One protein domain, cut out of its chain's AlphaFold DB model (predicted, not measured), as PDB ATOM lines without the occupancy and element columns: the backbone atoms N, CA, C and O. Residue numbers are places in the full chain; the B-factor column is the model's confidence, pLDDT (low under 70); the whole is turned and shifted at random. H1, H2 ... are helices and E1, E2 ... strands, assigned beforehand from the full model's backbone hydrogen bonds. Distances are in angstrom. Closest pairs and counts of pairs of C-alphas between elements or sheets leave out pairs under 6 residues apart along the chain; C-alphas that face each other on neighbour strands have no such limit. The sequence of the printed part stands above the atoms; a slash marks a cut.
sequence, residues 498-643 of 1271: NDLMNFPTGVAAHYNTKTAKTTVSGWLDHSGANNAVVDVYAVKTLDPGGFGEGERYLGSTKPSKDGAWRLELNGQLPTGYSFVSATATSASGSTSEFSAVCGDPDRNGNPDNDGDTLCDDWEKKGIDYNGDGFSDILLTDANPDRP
ATOM      1  N   ASN A 498     152.435 169.043 234.244       93.06
ATOM      2  CA  ASN A 498     152.615 169.051 232.787       93.06
ATOM      3  C   ASN A 498     153.169 167.740 232.205       93.06
ATOM      4  O   ASN A 498     153.975 167.769 231.280       93.06
ATOM      5  N   ASP A 499     152.715 166.599 232.725       88.50
ATOM      6  CA  ASP A 499     153.164 165.276 232.278       88.50
ATOM      7  C   ASP A 499     154.703 165.121 232.326       88.50
ATOM      8  O   ASP A 499     155.229 164.281 231.621       88.50
ATOM      9  N   LEU A 500     155.410 165.961 233.107       86.88
ATOM     10  CA  LEU A 500     156.877 166.052 233.146       86.88
ATOM     11  C   LEU A 500     157.530 166.135 231.757       86.88
ATOM     12  O   LEU A 500     158.576 165.554 231.511       86.88
ATOM     13  N   MET A 501     156.904 166.895 230.849       89.25
ATOM     14  CA  MET A 501     157.363 167.058 229.471       89.25
ATOM     15  C   MET A 501     158.866 167.365 229.396       89.25
ATOM     16  O   MET A 501     159.289 168.444 229.814       89.25
ATOM     17  N   ASN A 502     159.626 166.477 228.749       88.38
ATOM     18  CA  ASN A 502     161.054 166.668 228.506       88.38
ATOM     19  C   ASN A 502     161.347 168.008 227.804       88.38
ATOM     20  O   ASN A 502     160.675 168.397 226.835       88.38
ATOM     21  N   PHE A 503     162.376 168.715 228.270       90.88
ATOM     22  CA  PHE A 503     162.863 169.937 227.635       90.88
ATOM     23  C   PHE A 503     163.816 169.613 226.469       90.88
ATOM     24  O   PHE A 503     164.490 168.580 226.482       90.88
ATOM     25  N   PRO A 504     163.918 170.481 225.439       91.56
ATOM     26  CA  PRO A 504     164.865 170.272 224.346       91.56
ATOM     27  C   PRO A 504     166.324 170.219 224.826       91.56
ATOM     28  O   PRO A 504     166.741 171.069 225.607       91.56
ATOM     29  N   THR A 505     167.125 169.284 224.318       86.81
ATOM     30  CA  THR A 505     168.554 169.140 224.655       86.81
ATOM     31  C   THR A 505     169.453 169.600 223.508       86.81
ATOM     32  O   THR A 505     169.025 169.719 222.357       86.81
ATOM     33  N   GLY A 506     170.710 169.920 223.830       80.75
ATOM     34  CA  GLY A 506     171.716 170.345 222.851       80.75
ATOM     35  C   GLY A 506     171.354 171.599 222.058       80.75
ATOM     36  O   GLY A 506     171.646 171.684 220.867       80.75
ATOM     37  N   VAL A 507     170.685 172.550 222.712       86.12
ATOM     38  CA  VAL A 507     170.213 173.784 222.084       86.12
ATOM     39  C   VAL A 507     171.384 174.721 221.813       86.12
ATOM     40  O   VAL A 507     171.911 175.354 222.729       86.12
ATOM     41  N   ALA A 508     171.760 174.841 220.543       80.50
ATOM     42  CA  ALA A 508     172.882 175.662 220.104       80.50
ATOM     43  C   ALA A 508     172.471 176.601 218.967       80.50
ATOM     44  O   ALA A 508     171.601 176.284 218.152       80.50
ATOM     45  N   ALA A 509     173.100 177.776 218.915       81.81
ATOM     46  CA  ALA A 509     172.900 178.755 217.855       81.81
ATOM     47  C   ALA A 509     174.205 179.000 217.099       81.81
ATOM     48  O   ALA A 509     175.172 179.478 217.678       81.81
ATOM     49  N   HIS A 510     174.193 178.776 215.789       78.38
ATOM     50  CA  HIS A 510     175.333 179.011 214.911       78.38
ATOM     51  C   HIS A 510     175.005 180.097 213.879       78.38
ATOM     52  O   HIS A 510     173.999 180.026 213.164       78.38
ATOM     53  N   TYR A 511     175.848 181.131 213.789       77.56
ATOM     54  CA  TYR A 511     175.718 182.190 212.786       77.56
ATOM     55  C   TYR A 511     176.604 181.934 211.566       77.56
ATOM     56  O   TYR A 511     177.817 182.128 211.598       77.56
ATOM     57  N   ASN A 512     175.976 181.624 210.433       71.00
ATOM     58  CA  ASN A 512     176.682 181.466 209.173       71.00
ATOM     59  C   ASN A 512     176.888 182.836 208.502       71.00
ATOM     60  O   ASN A 512     175.962 183.448 207.956       71.00
ATOM     61  N   THR A 513     178.134 183.307 208.504       69.25
ATOM     62  CA  THR A 513     178.529 184.601 207.918       69.25
ATOM     63  C   THR A 513     178.341 184.675 206.398       69.25
ATOM     64  O   THR A 513     178.155 185.770 205.865       69.25
ATOM     65  N   LYS A 514     178.347 183.536 205.690       69.00
ATOM     66  CA  LYS A 514     178.184 183.463 204.226       69.00
ATOM     67  C   LYS A 514     176.723 183.638 203.820       69.00
ATOM     68  O   LYS A 514     176.432 184.353 202.863       69.00
ATOM     69  N   THR A 515     175.801 183.017 204.555       75.44
ATOM     70  CA  THR A 515     174.353 183.124 204.298       75.44
ATOM     71  C   THR A 515     173.693 184.276 205.059       75.44
ATOM     72  O   THR A 515     172.552 184.629 204.761       75.44
ATOM     73  N   ALA A 516     174.412 184.878 206.013       82.62
ATOM     74  CA  ALA A 516     173.916 185.885 206.945       82.62
ATOM     75  C   ALA A 516     172.669 185.421 207.722       82.62
ATOM     76  O   ALA A 516     171.758 186.215 207.977       82.62
ATOM     77  N   LYS A 517     172.637 184.143 208.106       84.25
ATOM     78  CA  LYS A 517     171.567 183.531 208.902       84.25
ATOM     79  C   LYS A 517     172.122 182.912 210.178       84.25
ATOM     80  O   LYS A 517     173.201 182.325 210.156       84.25
ATOM     81  N   THR A 518     171.347 182.977 211.254       83.81
ATOM     82  CA  THR A 518     171.564 182.149 212.443       83.81
ATOM     83  C   THR A 518     170.694 180.906 212.339       83.81
ATOM     84  O   THR A 518     169.487 181.004 212.137       83.81
ATOM     85  N   THR A 519     171.297 179.737 212.479       84.62
ATOM     86  CA  THR A 519     170.580 178.489 212.730       84.62
ATOM     87  C   THR A 519     170.530 178.259 214.227       84.62
ATOM     88  O   THR A 519     171.557 178.384 214.879       84.62
ATOM     89  N   VAL A 520     169.365 177.886 214.750       87.12
ATOM     90  CA  VAL A 520     169.239 177.264 216.071       87.12
ATOM     91  C   VAL A 520     168.782 175.823 215.886       87.12
ATOM     92  O   VAL A 520     167.813 175.588 215.161       87.12
ATOM     93  N   SER A 521     169.464 174.867 216.499       85.44
ATOM     94  CA  SER A 521     169.150 173.437 216.410       85.44
ATOM     95  C   SER A 521     169.224 172.775 217.783       85.44
ATOM     96  O   SER A 521     169.742 173.356 218.736       85.44
ATOM     97  N   GLY A 522     168.646 171.580 217.881       86.06
ATOM     98  CA  GLY A 522     168.677 170.754 219.081       86.06
ATOM     99  C   GLY A 522     167.922 169.442 218.885       86.06
ATOM    100  O   GLY A 522     167.502 169.101 217.769       86.06
ATOM    101  N   TRP A 523     167.732 168.724 219.989       84.50
ATOM    102  CA  TRP A 523     166.977 167.478 220.053       84.50
ATOM    103  C   TRP A 523     165.789 167.597 221.009       84.50
ATOM    104  O   TRP A 523     165.772 168.455 221.892       84.50
ATOM    105  N   LEU A 524     164.768 166.769 220.815       86.25
ATOM    106  CA  LEU A 524     163.685 166.564 221.770       86.25
ATOM    107  C   LEU A 524     163.461 165.066 221.924       86.25
ATOM    108  O   LEU A 524     162.889 164.429 221.038       86.25
ATOM    109  N   ASP A 525     163.896 164.532 223.054       78.88
ATOM    110  CA  ASP A 525     163.706 163.132 223.396       78.88
ATOM    111  C   ASP A 525     162.323 162.936 224.021       78.88
ATOM    112  O   ASP A 525     162.122 163.171 225.207       78.88
ATOM    113  N   HIS A 526     161.317 162.638 223.200       78.31
ATOM    114  CA  HIS A 526     159.950 162.432 223.675       78.31
ATOM    115  C   HIS A 526     159.175 161.526 222.723       78.31
ATOM    116  O   HIS A 526     159.279 161.634 221.492       78.31
ATOM    117  N   SER A 527     158.322 160.664 223.279       74.25
ATOM    118  CA  SER A 527     157.478 159.794 222.465       74.25
ATOM    119  C   SER A 527     156.514 160.629 221.603       74.25
ATOM    120  O   SER A 527     155.685 161.399 222.080       74.25
ATOM    121  N   GLY A 528     156.640 160.535 220.277       75.31
ATOM    122  CA  GLY A 528     155.857 161.379 219.370       75.31
ATOM    123  C   GLY A 528     156.289 162.852 219.349       75.31
ATOM    124  O   GLY A 528     155.435 163.724 219.163       75.31
ATOM    125  N   ALA A 529     157.592 163.128 219.487       82.44
ATOM    126  CA  ALA A 529     158.205 164.457 219.381       82.44
ATOM    127  C   ALA A 529     157.693 165.298 218.190       82.44
ATOM    128  O   ALA A 529     157.484 166.504 218.319       82.44
ATOM    129  N   ASN A 530     157.377 164.676 217.050       86.50
ATOM    130  CA  ASN A 530     156.805 165.348 215.873       86.50
ATOM    131  C   ASN A 530     155.417 165.991 216.084       86.50
ATOM    132  O   ASN A 530     154.962 166.782 215.249       86.50
ATOM    133  N   ASN A 531     154.724 165.647 217.169       89.62
ATOM    134  CA  ASN A 531     153.463 166.269 217.570       89.62
ATOM    135  C   ASN A 531     153.656 167.440 218.544       89.62
ATOM    136  O   ASN A 531     152.707 168.198 218.763       89.62
ATOM    137  N   ALA A 532     154.857 167.597 219.104       92.50
ATOM    138  CA  ALA A 532     155.217 168.719 219.951       92.50
ATOM    139  C   ALA A 532     155.590 169.959 219.118       92.50
ATOM    140  O   ALA A 532     155.719 169.929 217.889       92.50
ATOM    141  N   VAL A 533     155.739 171.088 219.805       94.12
ATOM    142  CA  VAL A 533     156.271 172.333 219.248       94.12
ATOM    143  C   VAL A 533     157.411 172.807 220.132       94.12
ATOM    144  O   VAL A 533     157.251 172.845 221.346       94.12
ATOM    145  N   VAL A 534     158.528 173.196 219.522       95.06
ATOM    146  CA  VAL A 534     159.665 173.799 220.220       95.06
ATOM    147  C   VAL A 534     159.601 175.311 220.049       95.06
ATOM    148  O   VAL A 534     159.546 175.796 218.918       95.06
ATOM    149  N   ASP A 535     159.601 176.050 221.156       94.25
ATOM    150  CA  ASP A 535     159.702 177.511 221.187       94.25
ATOM    151  C   ASP A 535     161.124 177.916 221.564       94.25
ATOM    152  O   ASP A 535     161.632 177.460 222.583       94.25
ATOM    153  N   VAL A 536     161.750 178.776 220.761       93.56
ATOM    154  CA  VAL A 536     163.141 179.213 220.938       93.56
ATOM    155  C   VAL A 536     163.178 180.654 221.431       93.56
ATOM    156  O   VAL A 536     162.492 181.531 220.889       93.56
ATOM    157  N   TYR A 537     164.026 180.913 222.422       93.00
ATOM    158  CA  TYR A 537     164.187 182.203 223.075       93.00
ATOM    159  C   TYR A 537     165.659 182.617 223.082       93.00
ATOM    160  O   TYR A 537     166.550 181.797 223.253       93.00
ATOM    161  N   ALA A 538     165.919 183.907 222.895       90.81
ATOM    162  CA  ALA A 538     167.216 184.510 223.136       90.81
ATOM    163  C   ALA A 538     167.346 184.882 224.614       90.81
ATOM    164  O   ALA A 538     166.410 185.425 225.210       90.81
ATOM    165  N   VAL A 539     168.540 184.665 225.160       88.62
ATOM    166  CA  VAL A 539     168.892 184.937 226.558       88.62
ATOM    167  C   VAL A 539     170.070 185.907 226.604       88.62
ATOM    168  O   VAL A 539     170.976 185.854 225.765       88.62
ATOM    169  N   LYS A 540     170.024 186.865 227.532       84.50
ATOM    170  CA  LYS A 540     171.058 187.896 227.664       84.50
ATOM    171  C   LYS A 540     172.038 187.572 228.781       84.50
ATOM    172  O   LYS A 540     173.234 187.798 228.616       84.50
ATOM    173  N   THR A 541     171.546 187.061 229.903       77.12
ATOM    174  CA  THR A 541     172.378 186.640 231.034       77.12
ATOM    175  C   THR A 541     172.067 185.206 231.418       77.12
ATOM    176  O   THR A 541     170.904 184.867 231.596       77.12
ATOM    177  N   LEU A 542     173.111 184.390 231.563       73.31
ATOM    178  CA  LEU A 542     172.990 183.025 232.065       73.31
ATOM    179  C   LEU A 542     172.516 183.038 233.522       73.31
ATOM    180  O   LEU A 542     173.082 183.761 234.352       73.31
ATOM    181  N   ASP A 543     171.511 182.220 233.818       70.38
ATOM    182  CA  ASP A 543     171.136 181.873 235.186       70.38
ATOM    183  C   ASP A 543     172.276 181.061 235.845       70.38
ATOM    184  O   ASP A 543     172.920 180.258 235.159       70.38
ATOM    185  N   PRO A 544     172.568 181.236 237.150       64.12
ATOM    186  CA  PRO A 544     173.530 180.402 237.876       64.12
ATOM    187  C   PRO A 544     173.335 178.880 237.745       64.12
ATOM    188  O   PRO A 544     174.323 178.155 237.850       64.12
ATOM    189  N   GLY A 545     172.103 178.406 237.551       64.50
ATOM    190  CA  GLY A 545     171.759 177.000 237.342       64.50
ATOM    191  C   GLY A 545     172.013 176.489 235.922       64.50
ATOM    192  O   GLY A 545     171.941 175.288 235.707       64.50
ATOM    193  N   GLY A 546     172.315 177.358 234.950       68.19
ATOM    194  CA  GLY A 546     172.575 176.974 233.552       68.19
ATOM    195  C   GLY A 546     171.325 176.644 232.722       68.19
ATOM    196  O   GLY A 546     171.380 176.696 231.493       68.19
ATOM    197  N   PHE A 547     170.191 176.391 233.376       73.56
ATOM    198  CA  PHE A 547     168.874 176.248 232.755       73.56
ATOM    199  C   PHE A 547     168.296 177.634 232.509       73.56
ATOM    200  O   PHE A 547     168.044 178.408 233.432       73.56
ATOM    201  N   GLY A 548     168.233 177.992 231.229       65.81
ATOM    202  CA  GLY A 548     168.038 179.373 230.817       65.81
ATOM    203  C   GLY A 548     166.627 179.843 231.064       65.81
ATOM    204  O   GLY A 548     165.676 179.097 230.938       65.81
ATOM    205  N   GLU A 549     166.448 181.120 231.333       84.62
ATOM    206  CA  GLU A 549     165.129 181.715 231.182       84.62
ATOM    207  C   GLU A 549     164.840 181.987 229.692       84.62
ATOM    208  O   GLU A 549     165.664 181.721 228.814       84.62
ATOM    209  N   GLY A 550     163.661 182.511 229.369       90.12
ATOM    210  CA  GLY A 550     163.250 182.829 228.001       90.12
ATOM    211  C   GLY A 550     163.049 184.323 227.813       90.12
ATOM    212  O   GLY A 550     161.914 184.790 227.741       90.12
ATOM    213  N   GLU A 551     164.130 185.102 227.744       89.06
ATOM    214  CA  GLU A 551     164.028 186.565 227.820       89.06
ATOM    215  C   GLU A 551     163.429 187.230 226.578       89.06
ATOM    216  O   GLU A 551     162.874 188.328 226.691       89.06
ATOM    217  N   ARG A 552     163.595 186.619 225.399       88.94
ATOM    218  CA  ARG A 552     163.051 187.124 224.137       88.94
ATOM    219  C   ARG A 552     162.717 185.998 223.171       88.94
ATOM    220  O   ARG A 552     163.609 185.373 222.618       88.94
ATOM    221  N   TYR A 553     161.438 185.812 222.876       90.25
ATOM    222  CA  TYR A 553     160.985 184.831 221.889       90.25
ATOM    223  C   TYR A 553     161.525 185.130 220.473       90.25
ATOM    224  O   TYR A 553     161.428 186.261 219.980       90.25
ATOM    225  N   LEU A 554     162.094 184.114 219.820       89.50
ATOM    226  CA  LEU A 554     162.675 184.190 218.474       89.50
ATOM    227  C   LEU A 554     161.788 183.527 217.419       89.50
ATOM    228  O   LEU A 554     161.701 184.024 216.295       89.50
ATOM    229  N   GLY A 555     161.120 182.432 217.779       89.88
ATOM    230  CA  GLY A 555     160.250 181.678 216.884       89.88
ATOM    231  C   GLY A 555     159.953 180.278 217.408       89.88
ATOM    232  O   GLY A 555     160.440 179.882 218.464       89.88
ATOM    233  N   SER A 556     159.158 179.527 216.648       90.62
ATOM    234  CA  SER A 556     158.863 178.121 216.933       90.62
ATOM    235  C   SER A 556     159.224 177.233 215.753       90.62
ATOM    236  O   SER A 556     159.132 177.652 214.599       90.62
ATOM    237  N   THR A 557     159.526 175.975 216.042       91.44
ATOM    238  CA  THR A 557     159.707 174.922 215.043       91.44
ATOM    239  C   THR A 557     159.076 173.611 215.515       91.44
ATOM    240  O   THR A 557     158.593 173.510 216.644       91.44
ATOM    241  N   LYS A 558     159.018 172.613 214.632       90.56
ATOM    242  CA  LYS A 558     158.526 171.272 214.957       90.56
ATOM    243  C   LYS A 558     159.654 170.252 214.842       90.56
ATOM    244  O   LYS A 558     160.340 170.269 213.819       90.56
ATOM    245  N   PRO A 559     159.796 169.353 215.824       88.69
ATOM    246  CA  PRO A 559     160.693 168.217 215.705       88.69
ATOM    247  C   PRO A 559     160.306 167.245 214.594       88.69
ATOM    248  O   PRO A 559     159.149 167.166 214.167       88.69
ATOM    249  N   SER A 560     161.299 166.487 214.140       80.12
ATOM    250  CA  SER A 560     161.120 165.277 213.350       80.12
ATOM    251  C   SER A 560     160.461 164.178 214.191       80.12
ATOM    252  O   SER A 560     160.186 164.355 215.379       80.12
ATOM    253  N   LYS A 561     160.177 163.024 213.573       75.06
ATOM    254  CA  LYS A 561     159.671 161.854 214.309       75.06
ATOM    255  C   LYS A 561     160.667 161.390 215.377       75.06
ATOM    256  O   LYS A 561     160.230 160.928 216.423       75.06
ATOM    257  N   ASP A 562     161.952 161.563 215.096       69.69
ATOM    258  CA  ASP A 562     163.053 161.074 215.921       69.69
ATOM    259  C   ASP A 562     163.453 162.092 217.000       69.69
ATOM    260  O   ASP A 562     164.088 161.723 217.977       69.69
ATOM    261  N   GLY A 563     163.028 163.356 216.871       79.00
ATOM    262  CA  GLY A 563     163.263 164.407 217.868       79.00
ATOM    263  C   GLY A 563     164.139 165.561 217.379       79.00
ATOM    264  O   GLY A 563     164.145 166.623 217.998       79.00
ATOM    265  N   ALA A 564     164.814 165.415 216.236       79.75
ATOM    266  CA  ALA A 564     165.645 166.462 215.638       79.75
ATOM    267  C   ALA A 564     164.829 167.708 215.276       79.75
ATOM    268  O   ALA A 564     163.785 167.596 214.628       79.75
ATOM    269  N   TRP A 565     165.322 168.908 215.577       87.88
ATOM    270  CA  TRP A 565     164.673 170.144 215.132       87.88
ATOM    271  C   TRP A 565     165.666 171.250 214.771       87.88
ATOM    272  O   TRP A 565     166.789 171.309 215.268       87.88
ATOM    273  N   ARG A 566     165.221 172.163 213.897       87.12
ATOM    274  CA  ARG A 566     165.989 173.327 213.432       87.12
ATOM    275  C   ARG A 566     165.080 174.537 213.224       87.12
ATOM    276  O   ARG A 566     163.945 174.402 212.761       87.12
ATOM    277  N   LEU A 567     165.590 175.722 213.539       88.38
ATOM    278  CA  LEU A 567     164.975 177.026 213.310       88.38
ATOM    279  C   LEU A 567     165.991 177.948 212.621       88.38
ATOM    280  O   LEU A 567     167.060 178.218 213.157       88.38
ATOM    281  N   GLU A 568     165.656 178.464 211.437       88.44
ATOM    282  CA  GLU A 568     166.472 179.475 210.757       88.44
ATOM    283  C   GLU A 568     165.984 180.893 211.078       88.44
ATOM    284  O   GLU A 568     164.807 181.222 210.913       88.44
ATOM    285  N   LEU A 569     166.917 181.762 211.457       87.31
ATOM    286  CA  LEU A 569     166.713 183.179 211.728       87.31
ATOM    287  C   LEU A 569     167.477 184.022 210.695       87.31
ATOM    288  O   LEU A 569     168.588 183.689 210.285       87.31
ATOM    289  N   ASN A 570     166.895 185.150 210.285       87.00
ATOM    290  CA  ASN A 570     167.574 186.100 209.407       87.00
ATOM    291  C   ASN A 570     168.495 187.015 210.225       87.00
ATOM    292  O   ASN A 570     168.024 187.716 211.119       87.00
ATOM    293  N   GLY A 571     169.774 187.083 209.859       85.25
ATOM    294  CA  GLY A 571     170.774 187.860 210.590       85.25
ATOM    295  C   GLY A 571     171.252 187.176 211.870       85.25
ATOM    296  O   GLY A 571     170.975 186.003 212.102       85.25
ATOM    297  N   GLN A 572     172.009 187.927 212.668       85.00
ATOM    298  CA  GLN A 572     172.482 187.507 213.988       85.00
ATOM    299  C   GLN A 572     171.354 187.567 215.026       85.00
ATOM    300  O   GLN A 572     170.322 188.209 214.804       85.00
ATOM    301  N   LEU A 573     171.591 186.967 216.196       84.19
ATOM    302  CA  LEU A 573     170.741 187.169 217.368       84.19
ATOM    303  C   LEU A 573     170.573 188.673 217.688       84.19
ATOM    304  O   LEU A 573     171.452 189.487 217.371       84.19
ATOM    305  N   PRO A 574     169.441 189.082 218.295       84.00
ATOM    306  CA  PRO A 574     169.200 190.481 218.634       84.00
ATOM    307  C   PRO A 574     170.333 191.085 219.474       84.00
ATOM    308  O   PRO A 574     170.864 190.447 220.376       84.00
ATOM    309  N   THR A 575     170.680 192.350 219.220       82.56
ATOM    310  CA  THR A 575     171.781 193.023 219.926       82.56
ATOM    311  C   THR A 575     171.619 192.948 221.445       82.56
ATOM    312  O   THR A 575     170.587 193.349 221.983       82.56
ATOM    313  N   GLY A 576     172.674 192.500 222.128       80.75
ATOM    314  CA  GLY A 576     172.691 192.326 223.579       80.75
ATOM    315  C   GLY A 576     172.222 190.952 224.055       80.75
ATOM    316  O   GLY A 576     172.180 190.761 225.262       80.75
ATOM    317  N   TYR A 577     171.899 190.033 223.143       84.94
ATOM    318  CA  TYR A 577     171.646 188.625 223.426       84.94
ATOM    319  C   TYR A 577     172.738 187.783 222.767       84.94
ATOM    320  O   TYR A 577     173.003 187.955 221.577       84.94
ATOM    321  N   SER A 578     173.347 186.891 223.543       78.88
ATOM    322  CA  SER A 578     174.454 186.029 223.097       78.88
ATOM    323  C   SER A 578     174.106 184.546 223.154       78.88
ATOM    324  O   SER A 578     174.882 183.721 222.698       78.88
ATOM    325  N   PHE A 579     172.933 184.211 223.690       84.69
ATOM    326  CA  PHE A 579     172.580 182.851 224.050       84.69
ATOM    327  C   PHE A 579     171.175 182.483 223.579       84.69
ATOM    328  O   PHE A 579     170.351 183.367 223.312       84.69
ATOM    329  N   VAL A 580     170.889 181.182 223.541       89.44
ATOM    330  CA  VAL A 580     169.568 180.635 223.223       89.44
ATOM    331  C   VAL A 580     169.140 179.568 224.229       89.44
ATOM    332  O   VAL A 580     169.964 178.793 224.698       89.44
ATOM    333  N   SER A 581     167.846 179.536 224.530       92.88
ATOM    334  CA  SER A 581     167.157 178.472 225.267       92.88
ATOM    335  C   SER A 581     165.907 178.053 224.492       92.88
ATOM    336  O   SER A 581     165.453 178.762 223.583       92.88
ATOM    337  N   ALA A 582     165.331 176.905 224.830       94.50
ATOM    338  CA  ALA A 582     164.090 176.451 224.223       94.50
ATOM    339  C   ALA A 582     163.181 175.710 225.208       94.50
ATOM    340  O   ALA A 582     163.649 175.134 226.180       94.50
ATOM    341  N   THR A 583     161.880 175.699 224.929       95.88
ATOM    342  CA  THR A 583     160.881 174.863 225.622       95.88
ATOM    343  C   THR A 583     160.190 173.962 224.611       95.88
ATOM    344  O   THR A 583     159.987 174.377 223.468       95.88
ATOM    345  N   ALA A 584     159.733 172.785 225.026       95.31
ATOM    346  CA  ALA A 584     158.853 171.935 224.238       95.31
ATOM    347  C   ALA A 584     157.425 171.987 224.789       95.31
ATOM    348  O   ALA A 584     157.202 171.982 225.995       95.31
ATOM    349  N   THR A 585     156.432 172.025 223.904       95.31
ATOM    350  CA  THR A 585     155.021 171.882 224.271       95.31
ATOM    351  C   THR A 585     154.409 170.704 223.535       95.31
ATOM    352  O   THR A 585     154.370 170.700 222.302       95.31
ATOM    353  N   SER A 586     153.891 169.729 224.278       92.88
ATOM    354  CA  SER A 586     153.217 168.553 223.734       92.88
ATOM    355  C   SER A 586     151.902 168.911 223.023       92.88
ATOM    356  O   SER A 586     151.335 170.000 223.178       92.88
ATOM    357  N   ALA A 587     151.339 167.955 222.280       90.81
ATOM    358  CA  ALA A 587     150.029 168.125 221.646       90.81
ATOM    359  C   ALA A 587     148.868 168.286 222.653       90.81
ATOM    360  O   ALA A 587     147.825 168.837 222.288       90.81
ATOM    361  N   SER A 588     149.025 167.820 223.901       90.12
ATOM    362  CA  SER A 588     148.036 168.006 224.975       90.12
ATOM    363  C   SER A 588     148.101 169.406 225.602       90.12
ATOM    364  O   SER A 588     147.160 169.803 226.296       90.12
ATOM    365  N   GLY A 589     149.160 170.167 225.309       93.19
ATOM    366  CA  GLY A 589     149.408 171.511 225.823       93.19
ATOM    367  C   GLY A 589     150.405 171.565 226.978       93.19
ATOM    368  O   GLY A 589     150.708 172.663 227.427       93.19
ATOM    369  N   SER A 590     150.927 170.434 227.449       94.38
ATOM    370  CA  SER A 590     151.929 170.388 228.520       94.38
ATOM    371  C   SER A 590     153.250 170.983 228.039       94.38
ATOM    372  O   SER A 590     153.748 170.585 226.990       94.38
ATOM    373  N   THR A 591     153.775 171.981 228.751       95.69
ATOM    374  CA  THR A 591     155.038 172.657 228.402       95.69
ATOM    375  C   THR A 591     156.128 172.301 229.398       95.69
ATOM    376  O   THR A 591     155.853 172.351 230.597       95.69
ATOM    377  N   SER A 592     157.316 171.980 228.884       94.44
ATOM    378  CA  SER A 592     158.536 171.701 229.646       94.44
ATOM    379  C   SER A 592     159.090 172.948 230.339       94.44
ATOM    380  O   SER A 592     158.733 174.081 229.989       94.44
ATOM    381  N   GLU A 593     160.050 172.761 231.242       93.50
ATOM    382  CA  GLU A 593     161.023 173.800 231.573       93.50
ATOM    383  C   GLU A 593     161.846 174.236 230.350       93.50
ATOM    384  O   GLU A 593     161.736 173.702 229.239       93.50
ATOM    385  N   PHE A 594     162.668 175.263 230.545       93.38
ATOM    386  CA  PHE A 594     163.629 175.697 229.543       93.38
ATOM    387  C   PHE A 594     164.859 174.788 229.503       93.38
ATOM    388  O   PHE A 594     165.356 174.339 230.534       93.38
ATOM    389  N   SER A 595     165.397 174.609 228.300       91.12
ATOM    390  CA  SER A 595     166.652 173.912 228.055       91.12
ATOM    391  C   SER A 595     167.843 174.579 228.743       91.12
ATOM    392  O   SER A 595     167.878 175.801 228.948       91.12
ATOM    393  N   ALA A 596     168.883 173.780 228.976       85.50
ATOM    394  CA  ALA A 596     170.214 174.298 229.250       85.50
ATOM    395  C   ALA A 596     170.656 175.270 228.145       85.50
ATOM    396  O   ALA A 596     170.294 175.127 226.970       85.50
ATOM    397  N   VAL A 597     171.434 176.270 228.543       81.12
ATOM    398  CA  VAL A 597     171.991 177.272 227.642       81.12
ATOM    399  C   VAL A 597     173.472 177.001 227.431       81.12
ATOM    400  O   VAL A 597     174.217 176.804 228.387       81.12
ATOM    401  N   CYS A 598     173.897 177.062 226.172       78.38
ATOM    402  CA  CYS A 598     175.300 177.073 225.772       78.38
ATOM    403  C   CYS A 598     176.050 178.203 226.508       78.38
ATOM    404  O   CYS A 598     175.763 179.384 226.293       78.38
ATOM    405  N   GLY A 599     176.937 177.856 227.443       70.25
ATOM    406  CA  GLY A 599     177.614 178.831 228.295       70.25
ATOM    407  C   GLY A 599     178.761 179.562 227.591       70.25
ATOM    408  O   GLY A 599     179.410 179.004 226.719       70.25
ATOM    409  N   ASP A 600     179.039 180.800 228.013       71.06
ATOM    410  CA  ASP A 600     180.201 181.601 227.587       71.06
ATOM    411  C   ASP A 600     181.111 181.848 228.816       71.06
ATOM    412  O   ASP A 600     180.948 182.834 229.556       71.06
ATOM    413  N   PRO A 601     182.024 180.911 229.118       71.12
ATOM    414  CA  PRO A 601     182.889 180.978 230.290       71.12
ATOM    415  C   PRO A 601     183.912 182.119 230.232       71.12
ATOM    416  O   PRO A 601     184.360 182.574 231.292       71.12
ATOM    417  N   ASP A 602     184.297 182.588 229.041       74.25
ATOM    418  CA  ASP A 602     185.275 183.669 228.877       74.25
ATOM    419  C   ASP A 602     184.627 185.075 228.831       74.25
ATOM    420  O   ASP A 602     185.297 186.086 229.088       74.25
ATOM    421  N   ARG A 603     183.298 185.116 228.656       72.12
ATOM    422  CA  ARG A 603     182.417 186.292 228.626       72.12
ATOM    423  C   ARG A 603     182.706 187.241 227.468       72.12
ATOM    424  O   ARG A 603     182.536 188.461 227.619       72.12
ATOM    425  N   ASN A 604     183.181 186.725 226.340       73.00
ATOM    426  CA  ASN A 604     183.457 187.519 225.149       73.00
ATOM    427  C   ASN A 604     182.191 187.808 224.305       73.00
ATOM    428  O   ASN A 604     182.227 188.674 223.424       73.00
ATOM    429  N   GLY A 605     181.063 187.169 224.631       68.69
ATOM    430  CA  GLY A 605     179.774 187.298 223.959       68.69
ATOM    431  C   GLY A 605     179.531 186.282 222.839       68.69
ATOM    432  O   GLY A 605     178.531 186.444 222.133       68.69
ATOM    433  N   ASN A 606     180.409 185.291 222.682       75.06
ATOM    434  CA  ASN A 606     180.342 184.177 221.745       75.06
ATOM    435  C   ASN A 606     180.451 182.851 222.530       75.06
ATOM    436  O   ASN A 606     181.483 182.615 223.140       75.06
ATOM    437  N   PRO A 607     179.406 182.009 222.570       77.75
ATOM    438  CA  PRO A 607     179.416 180.767 223.355       77.75
ATOM    439  C   PRO A 607     180.033 179.550 222.624       77.75
ATOM    440  O   PRO A 607     179.972 178.440 223.146       77.75
ATOM    441  N   ASP A 608     180.557 179.763 221.415       83.56
ATOM    442  CA  ASP A 608     181.224 178.788 220.539       83.56
ATOM    443  C   ASP A 608     182.343 179.545 219.797       83.56
ATOM    444  O   ASP A 608     182.117 180.211 218.774       83.56
ATOM    445  N   ASN A 609     183.520 179.611 220.421       85.88
ATOM    446  CA  ASN A 609     184.609 180.507 220.030       85.88
ATOM    447  C   ASN A 609     185.226 180.181 218.665       85.88
ATOM    448  O   ASN A 609     185.676 181.101 217.965       85.88
ATOM    449  N   ASP A 610     185.231 178.914 218.277       86.69
ATOM    450  CA  ASP A 610     185.874 178.432 217.062       86.69
ATOM    451  C   ASP A 610     184.902 177.994 215.954       86.69
ATOM    452  O   ASP A 610     185.316 177.878 214.793       86.69
ATOM    453  N   GLY A 611     183.604 177.907 216.257       83.94
ATOM    454  CA  GLY A 611     182.534 177.665 215.299       83.94
ATOM    455  C   GLY A 611     182.363 176.198 214.913       83.94
ATOM    456  O   GLY A 611     181.801 175.929 213.844       83.94
ATOM    457  N   ASP A 612     182.860 175.264 215.723       85.38
ATOM    458  CA  ASP A 612     182.684 173.821 215.534       85.38
ATOM    459  C   ASP A 612     181.349 173.296 216.084       85.38
ATOM    460  O   ASP A 612     180.969 172.141 215.872       85.38
ATOM    461  N   THR A 613     180.582 174.188 216.717       82.12
ATOM    462  CA  THR A 613     179.258 173.954 217.278       82.12
ATOM    463  C   THR A 613     179.235 173.130 218.572       82.12
ATOM    464  O   THR A 613     178.160 172.871 219.129       82.12
ATOM    465  N   LEU A 614     180.387 172.771 219.119       85.75
ATOM    466  CA  LEU A 614     180.529 172.443 220.525       85.75
ATOM    467  C   LEU A 614     180.560 173.753 221.314       85.75
ATOM    468  O   LEU A 614     181.075 174.777 220.892       85.75
ATOM    469  N   CYS A 615     179.875 173.758 222.450       84.31
ATOM    470  CA  CYS A 615     179.842 174.944 223.291       84.31
ATOM    471  C   CYS A 615     181.124 175.031 224.116       84.31
ATOM    472  O   CYS A 615     181.497 174.036 224.743       84.31
ATOM    473  N   ASP A 616     181.655 176.238 224.298       85.44
ATOM    474  CA  ASP A 616     182.830 176.519 225.134       85.44
ATOM    475  C   ASP A 616     182.763 175.883 226.535       85.44
ATOM    476  O   ASP A 616     183.770 175.513 227.151       85.44
ATOM    477  N   ASP A 617     181.554 175.835 227.102       83.88
ATOM    478  CA  ASP A 617     181.294 175.238 228.407       83.88
ATOM    479  C   ASP A 617     181.305 173.701 228.363       83.88
ATOM    480  O   ASP A 617     181.791 173.088 229.316       83.88
ATOM    481  N   TRP A 618     180.840 173.084 227.273       88.19
ATOM    482  CA  TRP A 618     180.909 171.633 227.065       88.19
ATOM    483  C   TRP A 618     182.344 171.164 226.869       88.19
ATOM    484  O   TRP A 618     182.755 170.172 227.461       88.19
ATOM    485  N   GLU A 619     183.139 171.914 226.117       90.81
ATOM    486  CA  GLU A 619     184.550 171.597 225.897       90.81
ATOM    487  C   GLU A 619     185.370 171.690 227.193       90.81
ATOM    488  O   GLU A 619     186.325 170.950 227.412       90.81
ATOM    489  N   LYS A 620     184.974 172.576 228.117       88.31
ATOM    490  CA  LYS A 620     185.661 172.748 229.408       88.31
ATOM    491  C   LYS A 620     185.160 171.822 230.511       88.31
ATOM    492  O   LYS A 620     185.943 171.470 231.397       88.31
ATOM    493  N   LYS A 621     183.858 171.527 230.549       85.62
ATOM    494  CA  LYS A 621     183.198 170.865 231.693       85.62
ATOM    495  C   LYS A 621     182.582 169.512 231.345       85.62
ATOM    496  O   LYS A 621     182.254 168.781 232.275       85.62
ATOM    497  N   GLY A 622     182.462 169.194 230.061       87.44
ATOM    498  CA  GLY A 622     181.666 168.084 229.561       87.44
ATOM    499  C   GLY A 622     180.190 168.445 229.369       87.44
ATOM    500  O   GLY A 622     179.750 169.557 229.672       87.44
ATOM    501  N   ILE A 623     179.433 167.491 228.835       86.62
ATOM    502  CA  ILE A 623     177.996 167.625 228.563       86.62
ATOM    503  C   ILE A 623     177.221 167.060 229.756       86.62
ATOM    504  O   ILE A 623     177.533 165.961 230.208       86.62
ATOM    505  N   ASP A 624     176.252 167.819 230.267       82.56
ATOM    506  CA  ASP A 624     175.228 167.406 231.242       82.56
ATOM    507  C   ASP A 624     173.895 167.362 230.478       82.56
ATOM    508  O   ASP A 624     173.327 168.404 230.134       82.56
ATOM    509  N   TYR A 625     173.490 166.164 230.066       82.75
ATOM    510  CA  TYR A 625     172.384 165.928 229.141       82.75
ATOM    511  C   TYR A 625     171.023 166.034 229.829       82.75
ATOM    512  O   TYR A 625     170.087 166.596 229.253       82.75
ATOM    513  N   ASN A 626     170.913 165.505 231.052       76.88
ATOM    514  CA  ASN A 626     169.661 165.447 231.811       76.88
ATOM    515  C   ASN A 626     169.464 166.648 232.754       76.88
ATOM    516  O   ASN A 626     168.354 166.864 233.237       76.88
ATOM    517  N   GLY A 627     170.507 167.437 233.001       75.88
ATOM    518  CA  GLY A 627     170.464 168.631 233.827       75.88
ATOM    519  C   GLY A 627     170.474 168.407 235.330       75.88
ATOM    520  O   GLY A 627     170.013 169.267 236.088       75.88
ATOM    521  N   ASP A 628     170.999 167.277 235.794       75.12
ATOM    522  CA  ASP A 628     171.067 166.972 237.222       75.12
ATOM    523  C   ASP A 628     172.204 167.721 237.964       75.12
ATOM    524  O   ASP A 628     172.215 167.792 239.213       75.12
ATOM    525  N   GLY A 629     173.092 168.371 237.200       76.62
ATOM    526  CA  GLY A 629     174.259 169.122 237.648       76.62
ATOM    527  C   GLY A 629     175.575 168.341 237.570       76.62
ATOM    528  O   GLY A 629     176.599 168.846 238.051       76.62
ATOM    529  N   PHE A 630     175.566 167.126 237.017       79.88
ATOM    530  CA  PHE A 630     176.737 166.296 236.769       79.88
ATOM    531  C   PHE A 630     176.919 166.068 235.266       79.88
ATOM    532  O   PHE A 630     175.976 165.834 234.531       79.88
ATOM    533  N   SER A 631     178.166 166.135 234.797       83.75
ATOM    534  CA  SER A 631     178.453 165.840 233.395       83.75
ATOM    535  C   SER A 631     178.415 164.332 233.138       83.75
ATOM    536  O   SER A 631     179.071 163.568 233.851       83.75
ATOM    537  N   ASP A 632     177.699 163.946 232.086       84.19
ATOM    538  CA  ASP A 632     177.591 162.582 231.578       84.19
ATOM    539  C   ASP A 632     178.840 162.151 230.817       84.19
ATOM    540  O   ASP A 632     179.356 161.057 231.043       84.19
ATOM    541  N   ILE A 633     179.358 163.024 229.945       85.94
ATOM    542  CA  ILE A 633     180.582 162.773 229.177       85.94
ATOM    543  C   ILE A 633     181.549 163.947 229.254       85.94
ATOM    544  O   ILE A 633     181.161 165.110 229.155       85.94
ATOM    545  N   LEU A 634     182.840 163.629 229.341       87.56
ATOM    546  CA  LEU A 634     183.918 164.601 229.201       87.56
ATOM    547  C   LEU A 634     184.457 164.568 227.770       87.56
ATOM    548  O   LEU A 634     184.948 163.536 227.310       87.56
ATOM    549  N   LEU A 635     184.435 165.718 227.103       88.69
ATOM    550  CA  LEU A 635     185.077 165.911 225.806       88.69
ATOM    551  C   LEU A 635     186.588 166.056 226.029       88.69
ATOM    552  O   LEU A 635     187.107 167.126 226.340       88.69
ATOM    553  N   THR A 636     187.293 164.924 225.998       83.44
ATOM    554  CA  THR A 636     188.727 164.886 226.316       83.44
ATOM    555  C   THR A 636     189.514 165.644 225.250       83.44
ATOM    556  O   THR A 636     189.257 165.470 224.063       83.44
ATOM    557  N   ASP A 637     190.464 166.475 225.688       87.50
ATOM    558  CA  ASP A 637     191.320 167.320 224.844       87.50
ATOM    559  C   ASP A 637     190.587 168.361 223.971       87.50
ATOM    560  O   ASP A 637     191.222 168.952 223.095       87.50
ATOM    561  N   ALA A 638     189.307 168.640 224.255       91.44
ATOM    562  CA  ALA A 638     188.570 169.736 223.630       91.44
ATOM    563  C   ALA A 638     189.185 171.106 223.960       91.44
ATOM    564  O   ALA A 638     189.752 171.319 225.047       91.44
ATOM    565  N   ASN A 639     189.081 172.050 223.032       91.56
ATOM    566  CA  ASN A 639     189.672 173.367 223.121       91.56
ATOM    567  C   ASN A 639     188.794 174.426 222.435       91.56
ATOM    568  O   ASN A 639     188.911 174.573 221.225       91.56
ATOM    569  N   PRO A 640     188.170 175.335 223.208       91.06
ATOM    570  CA  PRO A 640     187.227 176.311 222.654       91.06
ATOM    571  C   PRO A 640     187.776 177.272 221.602       91.06
ATOM    572  O   PRO A 640     187.033 177.967 220.926       91.06
ATOM    573  N   ASP A 641     189.098 177.397 221.488       91.81
ATOM    574  CA  ASP A 641     189.723 178.256 220.485       91.81
ATOM    575  C   ASP A 641     190.180 177.475 219.232       91.81
ATOM    576  O   ASP A 641     190.965 178.003 218.429       91.81
ATOM    577  N   ARG A 642     189.791 176.203 219.084       92.19
ATOM    578  CA  ARG A 642     190.248 175.314 218.019       92.19
ATOM    579  C   ARG A 642     189.207 174.218 217.709       92.19
ATOM    580  O   ARG A 642     189.128 173.280 218.491       92.19
ATOM    581  N   PRO A 643     188.639 174.192 216.484       93.94
ATOM    582  CA  PRO A 643     187.551 173.278 216.158       93.94
ATOM    583  C   PRO A 643     187.880 171.820 216.461       93.94
ATOM    584  O   PRO A 643     188.907 171.319 215.991       93.94
TER     585      PRO A 643
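What this domain is: This is residues 498 to 643 of the 1271 residues of an uncharacterized protein of Paenibacillus montanisoli (UniProt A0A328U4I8). With little regular structure, this is a small sandwich of two three-stranded sheets, their strands crossed, with a mostly loop region holding one short helix, H1, beyond one end. The 146 printed residues include 47 in named elements, in order E1 E2 E3 E4 E5 E6 H1; the class is mostly strand. The whole is compact, radius of gyration of the C-alphas 14.6 A, spanning 43 by 35 by 26 A.

How they stand to each other: Look first at E1, 505 to 512, E2, 517 to 523, and E5, 565 to 570, antiparallel in that order: N 510 and O 519 are 2.8 A apart, N 520 and O 567 2.8 A. The other antiparallel sheet runs E4, 552 to 557, E3, 533 to 539, E6, 579 to 585: N 536 and O 555 are 2.9 A apart, N 535 and O 583 2.9 A. The sheets' strands stand at 55 degrees; the closest C-alphas of E4 and E5 are Thr 557 and Leu 567, 5.9 A. H1, 616 to 621, is on neither sheet; its O i to N i+4 pairs are within hydrogen-bond range.

Where its parts are: Find C-alpha 505 at (168.554, 169.140, 224.655); E1 runs 21.4 A from there. H1, 8.7 A long, ends at C-alpha 621, (183.198, 170.865, 231.693).

The domain as a whole: The printed part has no cut. E3 to E4 and E6 to H1 are long links. Eight residues, among them 544 to 546, are under 70.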